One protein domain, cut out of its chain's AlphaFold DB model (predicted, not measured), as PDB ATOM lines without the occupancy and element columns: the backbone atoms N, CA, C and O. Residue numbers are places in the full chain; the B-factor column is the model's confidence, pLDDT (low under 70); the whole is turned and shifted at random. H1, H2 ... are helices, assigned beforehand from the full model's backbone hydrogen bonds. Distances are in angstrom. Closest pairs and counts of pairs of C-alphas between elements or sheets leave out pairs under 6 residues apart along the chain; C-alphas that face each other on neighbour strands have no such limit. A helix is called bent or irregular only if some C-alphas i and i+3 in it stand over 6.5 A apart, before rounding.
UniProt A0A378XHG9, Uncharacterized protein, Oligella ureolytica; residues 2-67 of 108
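This is residues 2 to 67 of the 108 residues of an uncharacterized protein of Oligella ureolytica (UniProt A0A378XHG9). Two helices, H1 and H2, cross loosely as an X, near each other, with H1 bent but running nearly straight, and a third helix, H3, extends the body at one end. A long loop, residues 45 to 55, leads from H2 to H3, and residues 61 to 67 stick out free. The printed part has 66 residues with three named helices in the order H1, H2, H3 and no named strand, all helix in class. It is loose, with a radius of gyration of the C-alphas of 14.5 A, and spans 47 by 20 by 17 A, a rod.

H1, residues 2 to 22, is the longest helix; by its hydrogen bonds it was assigned as one helix, but it is bent, with C-alphas 11 and 14 6.6 A apart. Its arms H1a and H1b stand at a shallow tilt of 25 degrees. H2, residues 29 to 44, is near H1a, with 9 pairs of C-alphas within 10 A. It is also near H1b, where the closest C-alphas are 8.1 A apart. H2 is only just irregular, with C-alphas 34 and 37 6.9 A apart, and has a kink of 48 degrees near residue 38. H3, residues 56 to 66, is near H2, closest C-alphas 8.1 A, and apart from H1a and H1b. Every O i to N i+4 pair is within hydrogen-bond range in H1a and H1b, against 10 of 12 in H2 and 5 of 7 in H3.

H1a, residues 2 to 11, begins at C-alpha 2 (-34.909, -16.088, 48.979) and is 14.3 A long. H1b, residues 14 to 22, measures 12.5 A. H2 runs 18.8 A to C-alpha 44 (-33.643, -1.622, 43.576). H3 runs 15.7 A to C-alpha 66 (-48.492, -4.935, 26.105).

The two C-alphas farthest apart, those of Gly 24 and Ala 66, are 48.1 A apart. The printed part has no cut. The link from H1 to H2 is short, that from H2 to H3 long. The mean pLDDT of the printed part is 95.6, and residue 2 is under 70.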
ATOM      1  N   GLU A   2     -36.060 -16.346  48.093       61.78
ATOM      2  CA  GLU A   2     -34.909 -16.088  48.979       61.78
ATOM      3  C   GLU A   2     -33.931 -15.004  48.473       61.78
ATOM      4  O   GLU A   2     -33.382 -14.236  49.262       61.78
ATOM      5  N   ARG A   3     -33.772 -14.862  47.148       84.31
ATOM      6  CA  ARG A   3     -32.822 -13.904  46.550       84.31
ATOM      7  C   ARG A   3     -33.183 -12.438  46.799       84.31
ATOM      8  O   ARG A   3     -32.281 -11.636  47.027       84.31
ATOM      9  N   PHE A   4     -34.470 -12.088  46.776       88.06
ATOM     10  CA  PHE A   4     -34.894 -10.713  47.048       88.06
ATOM     11  C   PHE A   4     -34.752 -10.374  48.531       88.06
ATOM     12  O   PHE A   4     -34.208  -9.326  48.852       88.06
ATOM     13  N   ASN A   5     -35.160 -11.275  49.429       92.94
ATOM     14  CA  ASN A   5     -35.069 -11.036  50.871       92.94
ATOM     15  C   ASN A   5     -33.620 -10.811  51.320       92.94
ATOM     16  O   ASN A   5     -33.348  -9.877  52.075       92.94
ATOM     17  N   ARG A   6     -32.680 -11.620  50.809       94.88
ATOM     18  CA  ARG A   6     -31.250 -11.400  51.047       94.88
ATOM     19  C   ARG A   6     -30.794 -10.046  50.502       94.88
ATOM     20  O   ARG A   6     -30.200  -9.271  51.243       94.88
ATOM     21  N   TYR A   7     -31.137  -9.735  49.252       95.19
ATOM     22  CA  TYR A   7     -30.781  -8.460  48.628       95.19
ATOM     23  C   TYR A   7     -31.318  -7.251  49.406       95.19
ATOM     24  O   TYR A   7     -30.561  -6.327  49.686       95.19
ATOM     25  N   LEU A   8     -32.592  -7.263  49.803       96.75
ATOM     26  CA  LEU A   8     -33.214  -6.225  50.626       96.75
ATOM     27  C   LEU A   8     -32.452  -6.049  51.945       96.75
ATOM     28  O   LEU A   8     -32.132  -4.933  52.346       96.75
ATOM     29  N   LYS A   9     -32.113  -7.152  52.619       96.94
ATOM     30  CA  LYS A   9     -31.374  -7.091  53.881       96.94
ATOM     31  C   LYS A   9     -29.993  -6.454  53.697       96.94
ATOM     32  O   LYS A   9     -29.633  -5.566  54.462       96.94
ATOM     33  N   GLU A  10     -29.246  -6.898  52.694       97.12
ATOM     34  CA  GLU A  10     -27.856  -6.488  52.465       97.12
ATOM     35  C   GLU A  10     -27.725  -5.075  51.893       97.12
ATOM     36  O   GLU A  10     -26.801  -4.359  52.261       97.12
ATOM     37  N   SER A  11     -28.643  -4.656  51.022       96.69
ATOM     38  CA  SER A  11     -28.529  -3.384  50.291       96.69
ATOM     39  C   SER A  11     -29.466  -2.275  50.772       96.69
ATOM     40  O   SER A  11     -29.304  -1.135  50.347       96.69
ATOM     41  N   PHE A  12     -30.423  -2.577  51.659       98.19
ATOM     42  CA  PHE A  12     -31.296  -1.576  52.282       98.19
ATOM     43  C   PHE A  12     -31.184  -1.587  53.805       98.19
ATOM     44  O   PHE A  12     -30.763  -0.600  54.399       98.19
ATOM     45  N   ILE A  13     -31.514  -2.713  54.448       98.06
ATOM     46  CA  ILE A  13     -31.664  -2.764  55.912       98.06
ATOM     47  C   ILE A  13     -30.330  -2.555  56.633       98.06
ATOM     48  O   ILE A  13     -30.246  -1.746  57.555       98.06
ATOM     49  N   VAL A  14     -29.286  -3.296  56.247       98.25
ATOM     50  CA  VAL A  14     -27.974  -3.216  56.904       98.25
ATOM     51  C   VAL A  14     -27.335  -1.829  56.732       98.25
ATOM     52  O   VAL A  14     -26.934  -1.274  57.759       98.25
ATOM     53  N   PRO A  15     -27.286  -1.236  55.519       98.00
ATOM     54  CA  PRO A  15     -26.771   0.118  55.325       98.00
ATOM     55  C   PRO A  15     -27.569   1.181  56.084       98.00
ATOM     56  O   PRO A  15     -26.974   1.944  56.842       98.00
ATOM     57  N   LEU A  16     -28.904   1.181  55.975       98.19
ATOM     58  CA  LEU A  16     -29.753   2.169  56.653       98.19
ATOM     59  C   LEU A  16     -29.594   2.096  58.176       98.19
ATOM     60  O   LEU A  16     -29.503   3.114  58.855       98.19
ATOM     61  N   ARG A  17     -29.506   0.882  58.732       98.38
ATOM     62  CA  ARG A  17     -29.246   0.696  60.164       98.38
ATOM     63  C   ARG A  17     -27.892   1.277  60.577       98.38
ATOM     64  O   ARG A  17     -27.802   1.857  61.652       98.38
ATOM     65  N   ALA A  18     -26.852   1.094  59.763       98.06
ATOM     66  CA  ALA A  18     -25.523   1.629  60.052       98.06
ATOM     67  C   ALA A  18     -25.509   3.167  60.017       98.06
ATOM     68  O   ALA A  18     -24.938   3.787  60.911       98.06
ATOM     69  N   GLU A  19     -26.185   3.770  59.038       97.50
ATOM     70  CA  GLU A  19     -26.322   5.225  58.899       97.50
ATOM     71  C   GLU A  19     -27.074   5.855  60.081       97.50
ATOM     72  O   GLU A  19     -26.600   6.816  60.693       97.50
ATOM     73  N   LEU A  20     -28.209   5.267  60.473       97.94
ATOM     74  CA  LEU A  20     -28.972   5.724  61.636       97.94
ATOM     75  C   LEU A  20     -28.163   5.583  62.928       97.94
ATOM     76  O   LEU A  20     -28.113   6.523  63.721       97.94
ATOM     77  N   HIS A  21     -27.469   4.456  63.107       97.38
ATOM     78  CA  HIS A  21     -26.641   4.224  64.288       97.38
ATOM     79  C   HIS A  21     -25.502   5.245  64.406       97.38
ATOM     80  O   HIS A  21     -25.209   5.707  65.506       97.38
ATOM     81  N   ALA A  22     -24.887   5.646  63.287       97.06
ATOM     82  CA  ALA A  22     -23.880   6.708  63.273       97.06
ATOM     83  C   ALA A  22     -24.443   8.068  63.737       97.06
ATOM     84  O   ALA A  22     -23.707   8.879  64.291       97.06
ATOM     85  N   SER A  23     -25.751   8.282  63.571       96.75
ATOM     86  CA  SER A  23     -26.477   9.473  64.034       96.75
ATOM     87  C   SER A  23     -27.110   9.301  65.425       96.75
ATOM     88  O   SER A  23     -27.887  10.150  65.855       96.75
ATOM     89  N   GLY A  24     -26.818   8.203  66.134       97.38
ATOM     90  CA  GLY A  24     -27.404   7.899  67.444       97.38
ATOM     91  C   GLY A  24     -28.875   7.464  67.402       97.38
ATOM     92  O   GLY A  24     -29.533   7.436  68.440       97.38
ATOM     93  N   LEU A  25     -29.398   7.124  66.223       97.12
ATOM     94  CA  LEU A  25     -30.766   6.654  66.011       97.12
ATOM     95  C   LEU A  25     -30.806   5.130  65.837       97.12
ATOM     96  O   LEU A  25     -29.831   4.496  65.428       97.12
ATOM     97  N   SER A  26     -31.960   4.527  66.116       96.06
ATOM     98  CA  SER A  26     -32.223   3.112  65.851       96.06
ATOM     99  C   SER A  26     -33.187   2.947  64.676       96.06
ATOM    100  O   SER A  26     -34.023   3.805  64.402       96.06
ATOM    101  N   LEU A  27     -33.055   1.834  63.953       97.50
ATOM    102  CA  LEU A  27     -33.961   1.508  62.856       97.50
ATOM    103  C   LEU A  27     -35.242   0.866  63.403       97.50
ATOM    104  O   LEU A  27     -35.184  -0.223  63.974       97.50
ATOM    105  N   ASP A  28     -36.386   1.500  63.151       97.38
ATOM    106  CA  ASP A  28     -37.718   0.936  63.371       97.38
ATOM    107  C   ASP A  28     -38.511   0.787  62.057       97.38
ATOM    108  O   ASP A  28     -38.054   1.151  60.968       97.38
ATOM    109  N   VAL A  29     -39.714   0.214  62.155       97.44
ATOM    110  CA  VAL A  29     -40.583  -0.054  60.998       97.44
ATOM    111  C   VAL A  29     -41.052   1.236  60.323       97.44
ATOM    112  O   VAL A  29     -41.115   1.290  59.096       97.44
ATOM    113  N   LEU A  30     -41.379   2.276  61.096       97.88
ATOM    114  CA  LEU A  30     -41.864   3.545  60.545       97.88
ATOM    115  C   LEU A  30     -40.768   4.234  59.737       97.88
ATOM    116  O   LEU A  30     -40.997   4.655  58.605       97.88
ATOM    117  N   THR A  31     -39.563   4.264  60.293       97.38
ATOM    118  CA  THR A  31     -38.369   4.814  59.664       97.38
ATOM    119  C   THR A  31     -38.045   4.037  58.395       97.38
ATOM    120  O   THR A  31     -37.931   4.634  57.328       97.38
ATOM    121  N   ALA A  32     -38.000   2.700  58.452       97.94
ATOM    122  CA  ALA A  32     -37.783   1.867  57.268       97.94
ATOM    123  C   ALA A  32     -38.811   2.162  56.158       97.94
ATOM    124  O   ALA A  32     -38.433   2.337  55.000       97.94
ATOM    125  N   ASN A  33     -40.096   2.286  56.506       98.06
ATOM    126  CA  ASN A  33     -41.155   2.618  55.550       98.06
ATOM    127  C   ASN A  33     -41.005   4.025  54.945       98.06
ATOM    128  O   ASN A  33     -41.407   4.235  53.803       98.06
ATOM    129  N   GLY A  34     -40.403   4.973  55.666       97.81
ATOM    130  CA  GLY A  34     -40.077   6.299  55.137       97.81
ATOM    131  C   GLY A  34     -38.976   6.266  54.071       97.81
ATOM    132  O   GLY A  34     -39.067   6.970  53.066       97.81
ATOM    133  N   PHE A  35     -37.961   5.413  54.244       97.75
ATOM    134  CA  PHE A  35     -36.812   5.335  53.330       97.75
ATOM    135  C   PHE A  35     -36.991   4.342  52.173       97.75
ATOM    136  O   PHE A  35     -36.363   4.503  51.122       97.75
ATOM    137  N   ILE A  36     -37.844   3.322  52.329       98.06
ATOM    138  CA  ILE A  36     -37.947   2.224  51.357       98.06
ATOM    139  C   ILE A  36     -38.368   2.706  49.967       98.06
ATOM    140  O   ILE A  36     -37.864   2.194  48.972       98.06
ATOM    141  N   GLY A  37     -39.248   3.709  49.879       98.00
ATOM    142  CA  GLY A  37     -39.729   4.230  48.597       98.00
ATOM    143  C   GLY A  37     -38.594   4.799  47.747       98.00
ATOM    144  O   GLY A  37     -38.429   4.405  46.594       98.00
ATOM    145  N   HIS A  38     -37.764   5.660  48.343       97.69
ATOM    146  CA  HIS A  38     -36.601   6.219  47.659       97.69
ATOM    147  C   HIS A  38     -35.637   5.112  47.222       97.69
ATOM    148  O   HIS A  38     -35.277   5.053  46.049       97.69
ATOM    149  N   TRP A  39     -35.287   4.194  48.128       98.25
ATOM    150  CA  TRP A  39     -34.384   3.084  47.817       98.25
ATOM    151  C   TRP A  39     -34.917   2.173  46.699       98.25
ATOM    152  O   TRP A  39     -34.158   1.754  45.823       98.25
ATOM    153  N   LEU A  40     -36.223   1.887  46.673       97.75
ATOM    154  CA  LEU A  40     -36.837   1.118  45.589       97.75
ATOM    155  C   LEU A  40     -36.647   1.824  44.245       97.75
ATOM    156  O   LEU A  40     -36.225   1.193  43.277       97.75
ATOM    157  N   THR A  41     -36.913   3.129  44.188       97.12
ATOM    158  CA  THR A  41     -36.816   3.912  42.953       97.12
ATOM    159  C   THR A  41     -35.375   4.085  42.478       97.12
ATOM    160  O   THR A  41     -35.120   3.919  41.286       97.12
ATOM    161  N   THR A  42     -34.441   4.411  43.375       97.06
ATOM    162  CA  THR A  42     -33.074   4.817  43.005       97.06
ATOM    163  C   THR A  42     -32.058   3.685  43.026       97.06
ATOM    164  O   THR A  42     -31.034   3.790  42.357       97.06
ATOM    165  N   VAL A  43     -32.333   2.587  43.740       96.94
ATOM    166  CA  VAL A  43     -31.400   1.459  43.885       96.94
ATOM    167  C   VAL A  43     -32.007   0.173  43.340       96.94
ATOM    168  O   VAL A  43     -31.473  -0.423  42.406       96.94
ATOM    169  N   ALA A  44     -33.130  -0.290  43.896       96.38
ATOM    170  CA  ALA A  44     -33.643  -1.622  43.576       96.38
ATOM    171  C   ALA A  44     -34.172  -1.738  42.139       96.38
ATOM    172  O   ALA A  44     -33.896  -2.735  41.470       96.38
ATOM    173  N   ASN A  45     -34.908  -0.732  41.662       96.12
ATOM    174  CA  ASN A  45     -35.515  -0.741  40.332       96.12
ATOM    175  C   ASN A  45     -34.635  -0.080  39.258       96.12
ATOM    176  O   ASN A  45     -34.920  -0.225  38.069       96.12
ATOM    177  N   ALA A  46     -33.575   0.624  39.663       96.88
ATOM    178  CA  ALA A  46     -32.595   1.239  38.766       96.88
ATOM    179  C   ALA A  46     -31.373   0.341  38.485       96.88
ATOM    180  O   ALA A  46     -30.594   0.631  37.581       96.88
ATOM    181  N   ARG A  47     -31.189  -0.753  39.236       95.69
ATOM    182  CA  ARG A  47     -30.078  -1.697  39.025       95.69
ATOM    183  C   ARG A  47     -30.237  -2.504  37.739       95.69
ATOM    184  O   ARG A  47     -31.350  -2.834  37.348       95.69
ATOM    185  N   THR A  48     -29.125  -2.980  37.195       96.00
ATOM    186  CA  THR A  48     -29.137  -4.083  36.227       96.00
ATOM    187  C   THR A  48     -29.454  -5.390  36.952       96.00
ATOM    188  O   THR A  48     -28.733  -5.809  37.859       96.00
ATOM    189  N   HIS A  49     -30.562  -6.032  36.595       94.19
ATOM    190  CA  HIS A  49     -30.999  -7.265  37.235       94.19
ATOM    191  C   HIS A  49     -30.239  -8.480  36.684       94.19
ATOM    192  O   HIS A  49     -30.151  -8.666  35.478       94.19
ATOM    193  N   ALA A  50     -29.725  -9.347  37.561       90.50
ATOM    194  CA  ALA A  50     -28.792 -10.413  37.176       90.50
ATOM    195  C   ALA A  50     -29.372 -11.487  36.235       90.50
ATOM    196  O   ALA A  50     -28.623 -12.119  35.500       90.50
ATOM    197  N   THR A  51     -30.686 -11.732  36.273       90.62
ATOM    198  CA  THR A  51     -31.311 -12.754  35.413       90.62
ATOM    199  C   THR A  51     -31.686 -12.200  34.041       90.62
ATOM    200  O   THR A  51     -31.566 -12.904  33.048       90.62
ATOM    201  N   THR A  52     -32.163 -10.955  33.989       91.19
ATOM    202  CA  THR A  52     -32.663 -10.324  32.754       91.19
ATOM    203  C   THR A  52     -31.608  -9.445  32.083       91.19
ATOM    204  O   THR A  52     -31.777  -9.071  30.935       91.19
ATOM    205  N   ASN A  53     -30.511  -9.128  32.780       95.56
ATOM    206  CA  ASN A  53     -29.463  -8.190  32.361       95.56
ATOM    207  C   ASN A  53     -29.980  -6.796  31.987       95.56
ATOM    208  O   ASN A  53     -29.358  -6.066  31.221       95.56
ATOM    209  N   GLU A  54     -31.108  -6.406  32.569       96.50
ATOM    210  CA  GLU A  54     -31.828  -5.190  32.215       96.50
ATOM    211  C   GLU A  54     -32.230  -4.409  33.458       96.50
ATOM    212  O   GLU A  54     -32.270  -4.953  34.565       96.50
ATOM    213  N   VAL A  55     -32.542  -3.130  33.264       97.31
ATOM    214  CA  VAL A  55     -32.998  -2.244  34.334       97.31
ATOM    215  C   VAL A  55     -34.512  -2.401  34.517       97.31
ATOM    216  O   VAL A  55     -35.251  -2.084  33.582       97.31
ATOM    217  N   PRO A  56     -35.005  -2.844  35.695       96.19
ATOM    218  CA  PRO A  56     -36.427  -3.100  35.924       96.19
ATOM    219  C   PRO A  56     -37.348  -1.923  35.597       96.19
ATOM    220  O   PRO A  56     -38.371  -2.126  34.953       96.19
ATOM    221  N   ASN A  57     -36.994  -0.694  35.994       95.94
ATOM    222  CA  ASN A  57     -37.812   0.488  35.693       95.94
ATOM    223  C   ASN A  57     -37.945   0.741  34.185       95.94
ATOM    224  O   ASN A  57     -39.033   1.059  33.710       95.94
ATOM    225  N   THR A  58     -36.848   0.596  33.440       96.56
ATOM    226  CA  THR A  58     -36.845   0.768  31.983       96.56
ATOM    227  C   THR A  58     -37.670  -0.326  31.320       96.56
ATOM    228  O   THR A  58     -38.553  -0.033  30.520       96.56
ATOM    229  N   ARG A  59     -37.450  -1.579  31.726       96.06
ATOM    230  CA  ARG A  59     -38.172  -2.732  31.188       96.06
ATOM    231  C   ARG A  59     -39.668  -2.662  31.418       96.06
ATOM    232  O   ARG A  59     -40.437  -2.868  30.488       96.06
ATOM    233  N   LEU A  60     -40.085  -2.288  32.623       95.19
ATOM    234  CA  LEU A  60     -41.500  -2.132  32.937       95.19
ATOM    235  C   LEU A  60     -42.170  -1.072  32.049       95.19
ATOM    236  O   LEU A  60     -43.329  -1.236  31.674       95.19
ATOM    237  N   LEU A  61     -41.465   0.012  31.704       95.56
ATOM    238  CA  LEU A  61     -41.994   1.044  30.812       95.56
ATOM    239  C   LEU A  61     -42.213   0.515  29.387       95.56
ATOM    240  O   LEU A  61     -43.237   0.825  28.781       95.56
ATOM    241  N   GLU A  62     -41.282  -0.295  28.881       95.25
ATOM    242  CA  GLU A  62     -41.376  -0.951  27.571       95.25
ATOM    243  C   GLU A  62     -42.545  -1.954  27.543       95.25
ATOM    244  O   GLU A  62     -43.425  -1.888  26.677       95.25
ATOM    245  N   GLU A  63     -42.611  -2.832  28.547       95.44
ATOM    246  CA  GLU A  63     -43.613  -3.898  28.667       95.44
ATOM    247  C   GLU A  63     -45.031  -3.371  28.906       95.44
ATOM    248  O   GLU A  63     -46.003  -4.002  28.487       95.44
ATOM    249  N   ARG A  64     -45.174  -2.191  29.526       95.00
ATOM    250  CA  ARG A  64     -46.476  -1.573  29.824       95.00
ATOM    251  C   ARG A  64     -47.365  -1.430  28.588       95.00
ATOM    252  O   ARG A  64     -48.586  -1.442  28.718       95.00
ATOM    253  N   THR A  65     -46.777  -1.301  27.400       93.44
ATOM    254  CA  THR A  65     -47.517  -1.212  26.131       93.44
ATOM    255  C   THR A  65     -48.295  -2.487  25.791       93.44
ATOM    256  O   THR A  65     -49.318  -2.413  25.118       93.44
ATOM    257  N   ALA A  66     -47.850  -3.639  26.297       95.06
ATOM    258  CA  ALA A  66     -48.492  -4.935  26.105       95.06
ATOM    259  C   ALA A  66     -49.478  -5.294  27.231       95.06
ATOM    260  O   ALA A  66     -50.094  -6.362  27.194       95.06
ATOM    261  N   PHE A  67     -49.625  -4.448  28.257       93.88
ATOM    262  CA  PHE A  67     -50.492  -4.756  29.390       93.88
ATOM    263  C   PHE A  67     -51.964  -4.654  28.996       93.88
ATOM    264  O   PHE A  67     -52.406  -3.693  28.367       93.88
TER     265      PHE A  67